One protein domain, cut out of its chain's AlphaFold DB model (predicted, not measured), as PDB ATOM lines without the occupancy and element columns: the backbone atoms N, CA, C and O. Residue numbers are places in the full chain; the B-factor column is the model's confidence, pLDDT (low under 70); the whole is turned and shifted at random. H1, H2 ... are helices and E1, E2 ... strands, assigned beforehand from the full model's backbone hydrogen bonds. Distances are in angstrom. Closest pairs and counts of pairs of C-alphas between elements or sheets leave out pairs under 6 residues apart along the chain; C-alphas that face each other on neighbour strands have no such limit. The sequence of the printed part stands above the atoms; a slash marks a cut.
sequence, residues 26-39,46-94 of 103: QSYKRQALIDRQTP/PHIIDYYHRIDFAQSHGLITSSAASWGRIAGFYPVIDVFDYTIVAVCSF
ATOM      1  N   GLN A  26      -6.730  55.730 -19.697       96.50
ATOM      2  CA  GLN A  26      -6.874  57.086 -20.220       96.50
ATOM      3  C   GLN A  26      -7.416  57.054 -21.651       96.50
ATOM      4  O   GLN A  26      -8.350  57.793 -21.969       96.50
ATOM      5  N   SER A  27      -6.876  56.164 -22.481       96.31
ATOM      6  CA  SER A  27      -7.339  55.906 -23.843       96.31
ATOM      7  C   SER A  27      -8.798  55.436 -23.847       96.31
ATOM      8  O   SER A  27      -9.622  55.998 -24.566       96.31
ATOM      9  N   TYR A  28      -9.157  54.517 -22.949       96.50
ATOM     10  CA  TYR A  28     -10.523  54.015 -22.786       96.50
ATOM     11  C   TYR A  28     -11.514  55.112 -22.363       96.50
ATOM     12  O   TYR A  28     -12.578  55.266 -22.965       96.50
ATOM     13  N   LYS A  29     -11.150  55.949 -21.378       95.75
ATOM     14  CA  LYS A  29     -11.952  57.115 -20.959       95.75
ATOM     15  C   LYS A  29     -12.136  58.129 -22.088       95.75
ATOM     16  O   LYS A  29     -13.230  58.662 -22.267       95.75
ATOM     17  N   ARG A  30     -11.066  58.413 -22.837       95.75
ATOM     18  CA  ARG A  30     -11.107  59.334 -23.979       95.75
ATOM     19  C   ARG A  30     -12.041  58.802 -25.063       95.75
ATOM     20  O   ARG A  30     -12.886  59.552 -25.542       95.75
ATOM     21  N   GLN A  31     -11.935  57.520 -25.391       95.56
ATOM     22  CA  GLN A  31     -12.796  56.873 -26.374       95.56
ATOM     23  C   GLN A  31     -14.271  56.928 -25.947       95.56
ATOM     24  O   GLN A  31     -15.121  57.346 -26.727       95.56
ATOM     25  N   ALA A  32     -14.562  56.658 -24.669       94.25
ATOM     26  CA  ALA A  32     -15.908  56.780 -24.106       94.25
ATOM     27  C   ALA A  32     -16.510  58.190 -24.252       94.25
ATOM     28  O   ALA A  32     -17.708  58.347 -24.503       94.25
ATOM     29  N   LEU A  33     -15.688  59.234 -24.086       92.12
ATOM     30  CA  LEU A  33     -16.106  60.626 -24.270       92.12
ATOM     31  C   LEU A  33     -16.433  60.940 -25.732       92.12
ATOM     32  O   LEU A  33     -17.425  61.626 -25.990       92.12
ATOM     33  N   ILE A  34     -15.610  60.449 -26.662       93.38
ATOM     34  CA  ILE A  34     -15.779  60.643 -28.107       93.38
ATOM     35  C   ILE A  34     -17.036  59.918 -28.592       93.38
ATOM     36  O   ILE A  34     -17.902  60.519 -29.231       93.38
ATOM     37  N   ASP A  35     -17.187  58.644 -28.243       93.12
ATOM     38  CA  ASP A  35     -18.285  57.816 -28.746       93.12
ATOM     39  C   ASP A  35     -19.640  58.258 -28.204       93.12
ATOM     40  O   ASP A  35     -20.628  58.243 -28.932       93.12
ATOM     41  N   ARG A  36     -19.683  58.768 -26.967       86.56
ATOM     42  CA  ARG A  36     -20.884  59.397 -26.404       86.56
ATOM     43  C   ARG A  36     -21.349  60.624 -27.197       86.56
ATOM     44  O   ARG A  36     -22.536  60.941 -27.170       86.56
ATOM     45  N   GLN A  37     -20.428  61.351 -27.827       87.75
ATOM     46  CA  GLN A  37     -20.729  62.555 -28.608       87.75
ATOM     47  C   GLN A  37     -20.981  62.254 -30.088       87.75
ATOM     48  O   GLN A  37     -21.432  63.138 -30.812       87.75
ATOM     49  N   THR A  38     -20.707  61.029 -30.539       88.00
ATOM     50  CA  THR A  38     -20.813  60.638 -31.945       88.00
ATOM     51  C   THR A  38     -22.247  60.192 -32.264       88.00
ATOM     52  O   THR A  38     -22.687  59.159 -31.750       88.00
ATOM     53  N   PRO A  39     -23.005  60.923 -33.110       85.25
ATOM     54  CA  PRO A  39     -24.364  60.533 -33.479       85.25
ATOM     55  C   PRO A  39     -24.398  59.154 -34.142       85.25
ATOM     56  O   PRO A  39     -23.511  58.809 -34.918       85.25
ATOM     57  N   PRO A  46     -26.893  47.015 -24.872       76.12
ATOM     58  CA  PRO A  46     -27.180  45.604 -24.693       76.12
ATOM     59  C   PRO A  46     -27.823  45.359 -23.318       76.12
ATOM     60  O   PRO A  46     -27.927  46.268 -22.490       76.12
ATOM     61  N   HIS A  47     -28.230  44.119 -23.052       80.69
ATOM     62  CA  HIS A  47     -28.731  43.744 -21.734       80.69
ATOM     63  C   HIS A  47     -27.629  43.913 -20.666       80.69
ATOM     64  O   HIS A  47     -26.441  43.783 -20.957       80.69
ATOM     65  N   ILE A  48     -28.000  44.182 -19.407       72.38
ATOM     66  CA  ILE A  48     -27.032  44.481 -18.328       72.38
ATOM     67  C   ILE A  48     -26.018  43.353 -18.080       72.38
ATOM     68  O   ILE A  48     -24.893  43.596 -17.658       72.38
ATOM     69  N   ILE A  49     -26.400  42.110 -18.361       80.38
ATOM     70  CA  ILE A  49     -25.510  40.949 -18.234       80.38
ATOM     71  C   ILE A  49     -24.421  40.994 -19.319       80.38
ATOM     72  O   ILE A  49     -23.238  40.818 -19.032       80.38
ATOM     73  N   ASP A  50     -24.792  41.347 -20.550       86.00
ATOM     74  CA  ASP A  50     -23.882  41.408 -21.700       86.00
ATOM     75  C   ASP A  50     -22.814  42.495 -21.543       86.00
ATOM     76  O   ASP A  50     -21.729  42.403 -22.115       86.00
ATOM     77  N   TYR A  51     -23.104  43.529 -20.757       87.44
ATOM     78  CA  TYR A  51     -22.159  44.586 -20.415       87.44
ATOM     79  C   TYR A  51     -20.917  44.040 -19.698       87.44
ATOM     80  O   TYR A  51     -19.790  44.298 -20.130       87.44
ATOM     81  N   TYR A  52     -21.118  43.265 -18.627       91.12
ATOM     82  CA  TYR A  52     -20.011  42.694 -17.860       91.12
ATOM     83  C   TYR A  52     -19.247  41.685 -18.710       91.12
ATOM     84  O   TYR A  52     -18.023  41.746 -18.761       91.12
ATOM     85  N   HIS A  53     -19.961  40.856 -19.477       93.50
ATOM     86  CA  HIS A  53     -19.331  39.904 -20.388       93.50
ATOM     87  C   HIS A  53     -18.442  40.575 -21.433       93.50
ATOM     88  O   HIS A  53     -17.351  40.081 -21.698       93.50
ATOM     89  N   ARG A  54     -18.847  41.719 -21.995       94.00
ATOM     90  CA  ARG A  54     -18.010  42.469 -22.947       94.00
ATOM     91  C   ARG A  54     -16.739  43.011 -22.297       94.00
ATOM     92  O   ARG A  54     -15.676  42.956 -22.909       94.00
ATOM     93  N   ILE A  55     -16.829  43.512 -21.065       95.75
ATOM     94  CA  ILE A  55     -15.659  43.994 -20.318       95.75
ATOM     95  C   ILE A  55     -14.718  42.833 -19.976       95.75
ATOM     96  O   ILE A  55     -13.512  42.942 -20.183       95.75
ATOM     97  N   ASP A  56     -15.259  41.721 -19.481       96.25
ATOM     98  CA  ASP A  56     -14.481  40.538 -19.107       96.25
ATOM     99  C   ASP A  56     -13.813  39.904 -20.331       96.25
ATOM    100  O   ASP A  56     -12.640  39.526 -20.282       96.25
ATOM    101  N   PHE A  57     -14.526  39.856 -21.459       95.56
ATOM    102  CA  PHE A  57     -13.980  39.420 -22.736       95.56
ATOM    103  C   PHE A  57     -12.813  40.316 -23.166       95.56
ATOM    104  O   PHE A  57     -11.714  39.817 -23.398       95.56
ATOM    105  N   ALA A  58     -13.003  41.640 -23.192       96.62
ATOM    106  CA  ALA A  58     -11.941  42.570 -23.574       96.62
ATOM    107  C   ALA A  58     -10.718  42.485 -22.653       96.62
ATOM    108  O   ALA A  58      -9.585  42.541 -23.125       96.62
ATOM    109  N   GLN A  59     -10.929  42.339 -21.343       97.44
ATOM    110  CA  GLN A  59      -9.840  42.226 -20.377       97.44
ATOM    111  C   GLN A  59      -9.075  40.905 -20.541       97.44
ATOM    112  O   GLN A  59      -7.847  40.906 -20.540       97.44
ATOM    113  N   SER A  60      -9.785  39.782 -20.680       96.12
ATOM    114  CA  SER A  60      -9.169  38.453 -20.819       96.12
ATOM    115  C   SER A  60      -8.383  38.287 -22.121       96.12
ATOM    116  O   SER A  60      -7.395  37.561 -22.134       96.12
ATOM    117  N   HIS A  61      -8.768  39.005 -23.178       95.00
ATOM    118  CA  HIS A  61      -8.066  39.018 -24.465       95.00
ATOM    119  C   HIS A  61      -7.000  40.120 -24.562       95.00
ATOM    120  O   HIS A  61      -6.417  40.321 -25.622       95.00
ATOM    121  N   GLY A  62      -6.741  40.858 -23.476       95.19
ATOM    122  CA  GLY A  62      -5.733  41.919 -23.467       95.19
ATOM    123  C   GLY A  62      -6.082  43.121 -24.349       95.19
ATOM    124  O   GLY A  62      -5.195  43.887 -24.707       95.19
ATOM    125  N   LEU A  63      -7.357  43.319 -24.689       96.12
ATOM    126  CA  LEU A  63      -7.821  44.469 -25.474       96.12
ATOM    127  C   LEU A  63      -7.902  45.739 -24.621       96.12
ATOM    128  O   LEU A  63      -7.729  46.843 -25.130       96.12
ATOM    129  N   ILE A  64      -8.138  45.585 -23.315       97.81
ATOM    130  CA  ILE A  64      -8.115  46.666 -22.323       97.81
ATOM    131  C   ILE A  64      -7.307  46.262 -21.090       97.81
ATOM    132  O   ILE A  64      -7.217  45.082 -20.745       97.81
ATOM    133  N   THR A  65      -6.758  47.242 -20.374       97.94
ATOM    134  CA  THR A  65      -6.094  46.980 -19.091       97.94
ATOM    135  C   THR A  65      -7.095  46.603 -17.995       97.94
ATOM    136  O   THR A  65      -8.280  46.941 -18.036       97.94
ATOM    137  N   SER A  66      -6.604  45.973 -16.926       97.81
ATOM    138  CA  SER A  66      -7.389  45.704 -15.712       97.81
ATOM    139  C   SER A  66      -7.951  46.981 -15.068       97.81
ATOM    140  O   SER A  66      -9.067  46.974 -14.546       97.81
ATOM    141  N   SER A  67      -7.221  48.099 -15.149       97.50
ATOM    142  CA  SER A  67      -7.686  49.409 -14.681       97.50
ATOM    143  C   SER A  67      -8.821  49.973 -15.539       97.50
ATOM    144  O   SER A  67      -9.800  50.472 -14.982       97.50
ATOM    145  N   ALA A  68      -8.738  49.845 -16.867       97.69
ATOM    146  CA  ALA A  68      -9.814  50.207 -17.788       97.69
ATOM    147  C   ALA A  68     -11.067  49.355 -17.545       97.69
ATOM    148  O   ALA A  68     -12.159  49.904 -17.432       97.69
ATOM    149  N   ALA A  69     -10.905  48.042 -17.360       97.44
ATOM    150  CA  ALA A  69     -12.003  47.135 -17.046       97.44
ATOM    151  C   ALA A  69     -12.691  47.493 -15.718       97.44
ATOM    152  O   ALA A  69     -13.914  47.603 -15.656       97.44
ATOM    153  N   SER A  70     -11.912  47.724 -14.654       96.69
ATOM    154  CA  SER A  70     -12.436  48.127 -13.342       96.69
ATOM    155  C   SER A  70     -13.201  49.449 -13.413       96.69
ATOM    156  O   SER A  70     -14.351  49.533 -12.976       96.69
ATOM    157  N   TRP A  71     -12.604  50.467 -14.039       95.44
ATOM    158  CA  TRP A  71     -13.272  51.747 -14.235       95.44
ATOM    159  C   TRP A  71     -14.530  51.606 -15.086       95.44
ATOM    160  O   TRP A  71     -15.551  52.171 -14.717       95.44
ATOM    161  N   GLY A  72     -14.473  50.829 -16.172       93.69
ATOM    162  CA  GLY A  72     -15.612  50.519 -17.027       93.69
ATOM    163  C   GLY A  72     -16.778  50.020 -16.192       93.69
ATOM    164  O   GLY A  72     -17.803  50.694 -16.174       93.69
ATOM    165  N   ARG A  73     -16.558  48.955 -15.397       92.06
ATOM    166  CA  ARG A  73     -17.545  48.343 -14.486       92.06
ATOM    167  C   ARG A  73     -18.213  49.357 -13.552       92.06
ATOM    168  O   ARG A  73     -19.433  49.321 -13.421       92.06
ATOM    169  N   ILE A  74     -17.426  50.241 -12.936       91.25
ATOM    170  CA  ILE A  74     -17.886  51.230 -11.942       91.25
ATOM    171  C   ILE A  74     -18.589  52.420 -12.604       91.25
ATOM    172  O   ILE A  74     -19.650  52.851 -12.160       91.25
ATOM    173  N   ALA A  75     -17.980  52.978 -13.648       90.31
ATOM    174  CA  ALA A  75     -18.453  54.179 -14.325       90.31
ATOM    175  C   ALA A  75     -19.586  53.891 -15.310       90.31
ATOM    176  O   ALA A  75     -20.251  54.819 -15.760       90.31
ATOM    177  N   GLY A  76     -19.798  52.625 -15.657       90.06
ATOM    178  CA  GLY A  76     -20.882  52.206 -16.517       90.06
ATOM    179  C   GLY A  76     -20.573  52.221 -18.003       90.06
ATOM    180  O   GLY A  76     -21.458  52.536 -18.799       90.06
ATOM    181  N   PHE A  77     -19.337  51.892 -18.377       92.56
ATOM    182  CA  PHE A  77     -18.869  51.904 -19.762       92.56
ATOM    183  C   PHE A  77     -18.319  50.549 -20.198       92.56
ATOM    184  O   PHE A  77     -17.460  49.983 -19.524       92.56
ATOM    185  N   TYR A  78     -18.768  50.063 -21.354       94.44
ATOM    186  CA  TYR A  78     -18.338  48.794 -21.947       94.44
ATOM    187  C   TYR A  78     -17.737  48.985 -23.340       94.44
ATOM    188  O   TYR A  78     -18.173  49.879 -24.073       94.44
ATOM    189  N   PRO A  79     -16.792  48.118 -23.742       95.62
ATOM    190  CA  PRO A  79     -16.304  48.101 -25.106       95.62
ATOM    191  C   PRO A  79     -17.325  47.422 -26.028       95.62
ATOM    192  O   PRO A  79     -17.926  46.395 -25.703       95.62
ATOM    193  N   VAL A  80     -17.498  47.989 -27.213       94.19
ATOM    194  CA  VAL A  80     -18.063  47.307 -28.374       94.19
ATOM    195  C   VAL A  80     -16.881  46.767 -29.159       94.19
ATOM    196  O   VAL A  80     -15.995  47.527 -29.542       94.19
ATOM    197  N   ILE A  81     -16.863  45.455 -29.341       93.06
ATOM    198  CA  ILE A  81     -15.742  44.722 -29.916       93.06
ATOM    199  C   ILE A  81     -16.212  44.172 -31.252       93.06
ATOM    200  O   ILE A  81     -17.296  43.584 -31.318       93.06
ATOM    201  N   ASP A  82     -15.423  44.388 -32.294       90.44
ATOM    202  CA  ASP A  82     -15.601  43.678 -33.550       90.44
ATOM    203  C   ASP A  82     -15.106  42.237 -33.369       90.44
ATOM    204  O   ASP A  82     -14.003  41.980 -32.891       90.44
ATOM    205  N   VAL A  83     -15.967  41.277 -33.686       87.44
ATOM    206  CA  VAL A  83     -15.696  39.852 -33.468       87.44
ATOM    207  C   VAL A  83     -14.786  39.242 -34.536       87.44
ATOM    208  O   VAL A  83     -14.333  38.116 -34.348       87.44
ATOM    209  N   PHE A  84     -14.533  39.944 -35.644       90.44
ATOM    210  CA  PHE A  84     -13.692  39.460 -36.737       90.44
ATOM    211  C   PHE A  84     -12.213  39.771 -36.517       90.44
ATOM    212  O   PHE A  84     -11.369  38.944 -36.854       90.44
ATOM    213  N   ASP A  85     -11.898  40.936 -35.951       90.38
ATOM    214  CA  ASP A  85     -10.517  41.394 -35.751       90.38
ATOM    215  C   ASP A  85     -10.172  41.719 -34.288       90.38
ATOM    216  O   ASP A  85      -9.049  42.126 -33.989       90.38
ATOM    217  N   TYR A  86     -11.118  41.514 -33.365       91.19
ATOM    218  CA  TYR A  86     -10.980  41.802 -31.938       91.19
ATOM    219  C   TYR A  86     -10.593  43.252 -31.627       91.19
ATOM    220  O   TYR A  86     -10.023  43.542 -30.574       91.19
ATOM    221  N   THR A  87     -10.945  44.192 -32.501       92.06
ATOM    222  CA  THR A  87     -10.728  45.614 -32.245       92.06
ATOM    223  C   THR A  87     -11.872  46.219 -31.439       92.06
ATOM    224  O   THR A  87     -13.041  45.840 -31.544       92.06
ATOM    225  N   ILE A  88     -11.543  47.198 -30.592       94.50
ATOM    226  CA  ILE A  88     -12.553  47.989 -29.886       94.50
ATOM    227  C   ILE A  88     -13.041  49.076 -30.838       94.50
ATOM    228  O   ILE A  88     -12.355  50.074 -31.057       94.50
ATOM    229  N   VAL A  89     -14.244  48.898 -31.378       93.62
ATOM    230  CA  VAL A  89     -14.853  49.853 -32.311       93.62
ATOM    231  C   VAL A  89     -15.552  51.003 -31.602       93.62
ATOM    232  O   VAL A  89     -15.779  52.037 -32.224       93.62
ATOM    233  N   ALA A  90     -15.944  50.842 -30.337       94.56
ATOM    234  CA  ALA A  90     -16.506  51.921 -29.529       94.56
ATOM    235  C   ALA A  90     -16.423  51.614 -28.029       94.56
ATOM    236  O   ALA A  90     -16.317  50.455 -27.632       94.56
ATOM    237  N   VAL A  91     -16.569  52.635 -27.188       95.38
ATOM    238  CA  VAL A  91     -16.792  52.506 -25.744       95.38
ATOM    239  C   VAL A  91     -18.098  53.210 -25.375       95.38
ATOM    240  O   VAL A  91     -18.216  54.431 -25.445       95.38
ATOM    241  N   CYS A  92     -19.101  52.433 -24.973       93.25
ATOM    242  CA  CYS A  92     -20.482  52.888 -24.827       93.25
ATOM    243  C   CYS A  92     -20.958  52.846 -23.372       93.25
ATOM    244  O   CYS A  92     -20.475  52.041 -22.581       93.25
ATOM    245  N   SER A  93     -21.932  53.688 -23.006       89.12
ATOM    246  CA  SER A  93     -22.536  53.660 -21.663       89.12
ATOM    247  C   SER A  93     -23.700  52.669 -21.583       89.12
ATOM    248  O   SER A  93     -24.497  52.622 -22.521       89.12
ATOM    249  N   PHE A  94     -23.871  51.950 -20.469       81.00
ATOM    250  CA  PHE A  94     -24.995  51.005 -20.296       81.00
ATOM    251  C   PHE A  94     -26.359  51.676 -20.027       81.00
ATOM    252  O   PHE A  94     -27.388  51.018 -20.132       81.00
TER     253      PHE A  94
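Overview. This is residues 26 to 39 and 46 to 94 of the 103 residues of an uncharacterized protein of Pseudoalteromonas luteoviolacea 2ta16 (UniProt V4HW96). A hairpin of two strands, E1 and E2, runs through the middle, with three helices round it: H1 packs beside E2, H2 beside E1, and H3 lies near the end of the hairpin where E1 begins. The turn of the strand hairpin, residues 82 to 87, lies at the end away from H3. The printed part has 63 residues, with three named helices and two named strands in the order H1, H2, H3, E1, E2; the sheet E1 - E2 is antiparallel and the class is mixed, helices and strands. The whole is compact, with a radius of gyration of the C-alphas of 10.5 A, and rounded, spanning 27 by 26 by 25 A.

Arrangement. H1, residues 26 to 37, comes nearest to E2, residues 88 to 93, where the C-alphas of Ala 32 and Val 91 are 4.7 A apart. H1 and H3, residues 66 to 75, touch only at their ends and only just, with 3 pairs of C-alphas within 8 A, made by residues 26 to 29 of H1; the closest C-alphas are those of Tyr 28 and Ala 68, 6.3 A apart. Their lines stand at a steep tilt of 37 degrees, only just past shallow, and run the same way. H2, residues 48 to 60, is apart from H1. H2 and H3 form a helical hairpin: they touch, at a shallow tilt of 15 degrees, opposite ways, and their closest C-alphas, those of Ile 55 and Ala 69, are 5.8 A apart. The closest C-alphas of H2 and E1, residues 77 to 81, are those of Ile 55 and Tyr 78, 5.7 A apart. The closest C-alphas of H3 and E1 are those of Gly 72 and Tyr 78, 5.9 A apart. E1 and E2 form a hairpin, antiparallel at 152 degrees between their directions, with N 80 and O 90 at 2.8 A and N 92 and O 78 at 2.9 A, within hydrogen-bond range. E2 is only just apart from H2, closest 8.3 A, and from H3, closest 8.4 A. Every O i to N i+4 pair is within hydrogen-bond range in H3; in H1 it is 7 of 8 and in H2 8 of 9.

Along the chain. H1 begins with C-alpha 26 at (-6.874, 57.086, -20.220) and is 17.1 A long from first to last C-alpha. H2 measures 19.0 A, from C-alpha 48 at (-27.032, 44.481, -18.328) to C-alpha 60, and H3 14.0 A. E1 measures 12.8 A and E2 14.1 A, ending with C-alpha 93 at (-22.536, 53.660, -21.663).

Size, cuts and confidence. The C-alphas of Pro 39 and Ser 60, 29.6 A apart, are the two farthest apart. Residues 40 to 45 are not printed, in the link from H1 to H2, and the gap from C-alpha 39 to C-alpha 46 is 17.5 A. Of the links that are printed whole, H2 to H3 and H3 to E1 are tight, and E1 to E2 is short; no link is long. The mean pLDDT of the printed part is 92.2, and no printed residue is under 70.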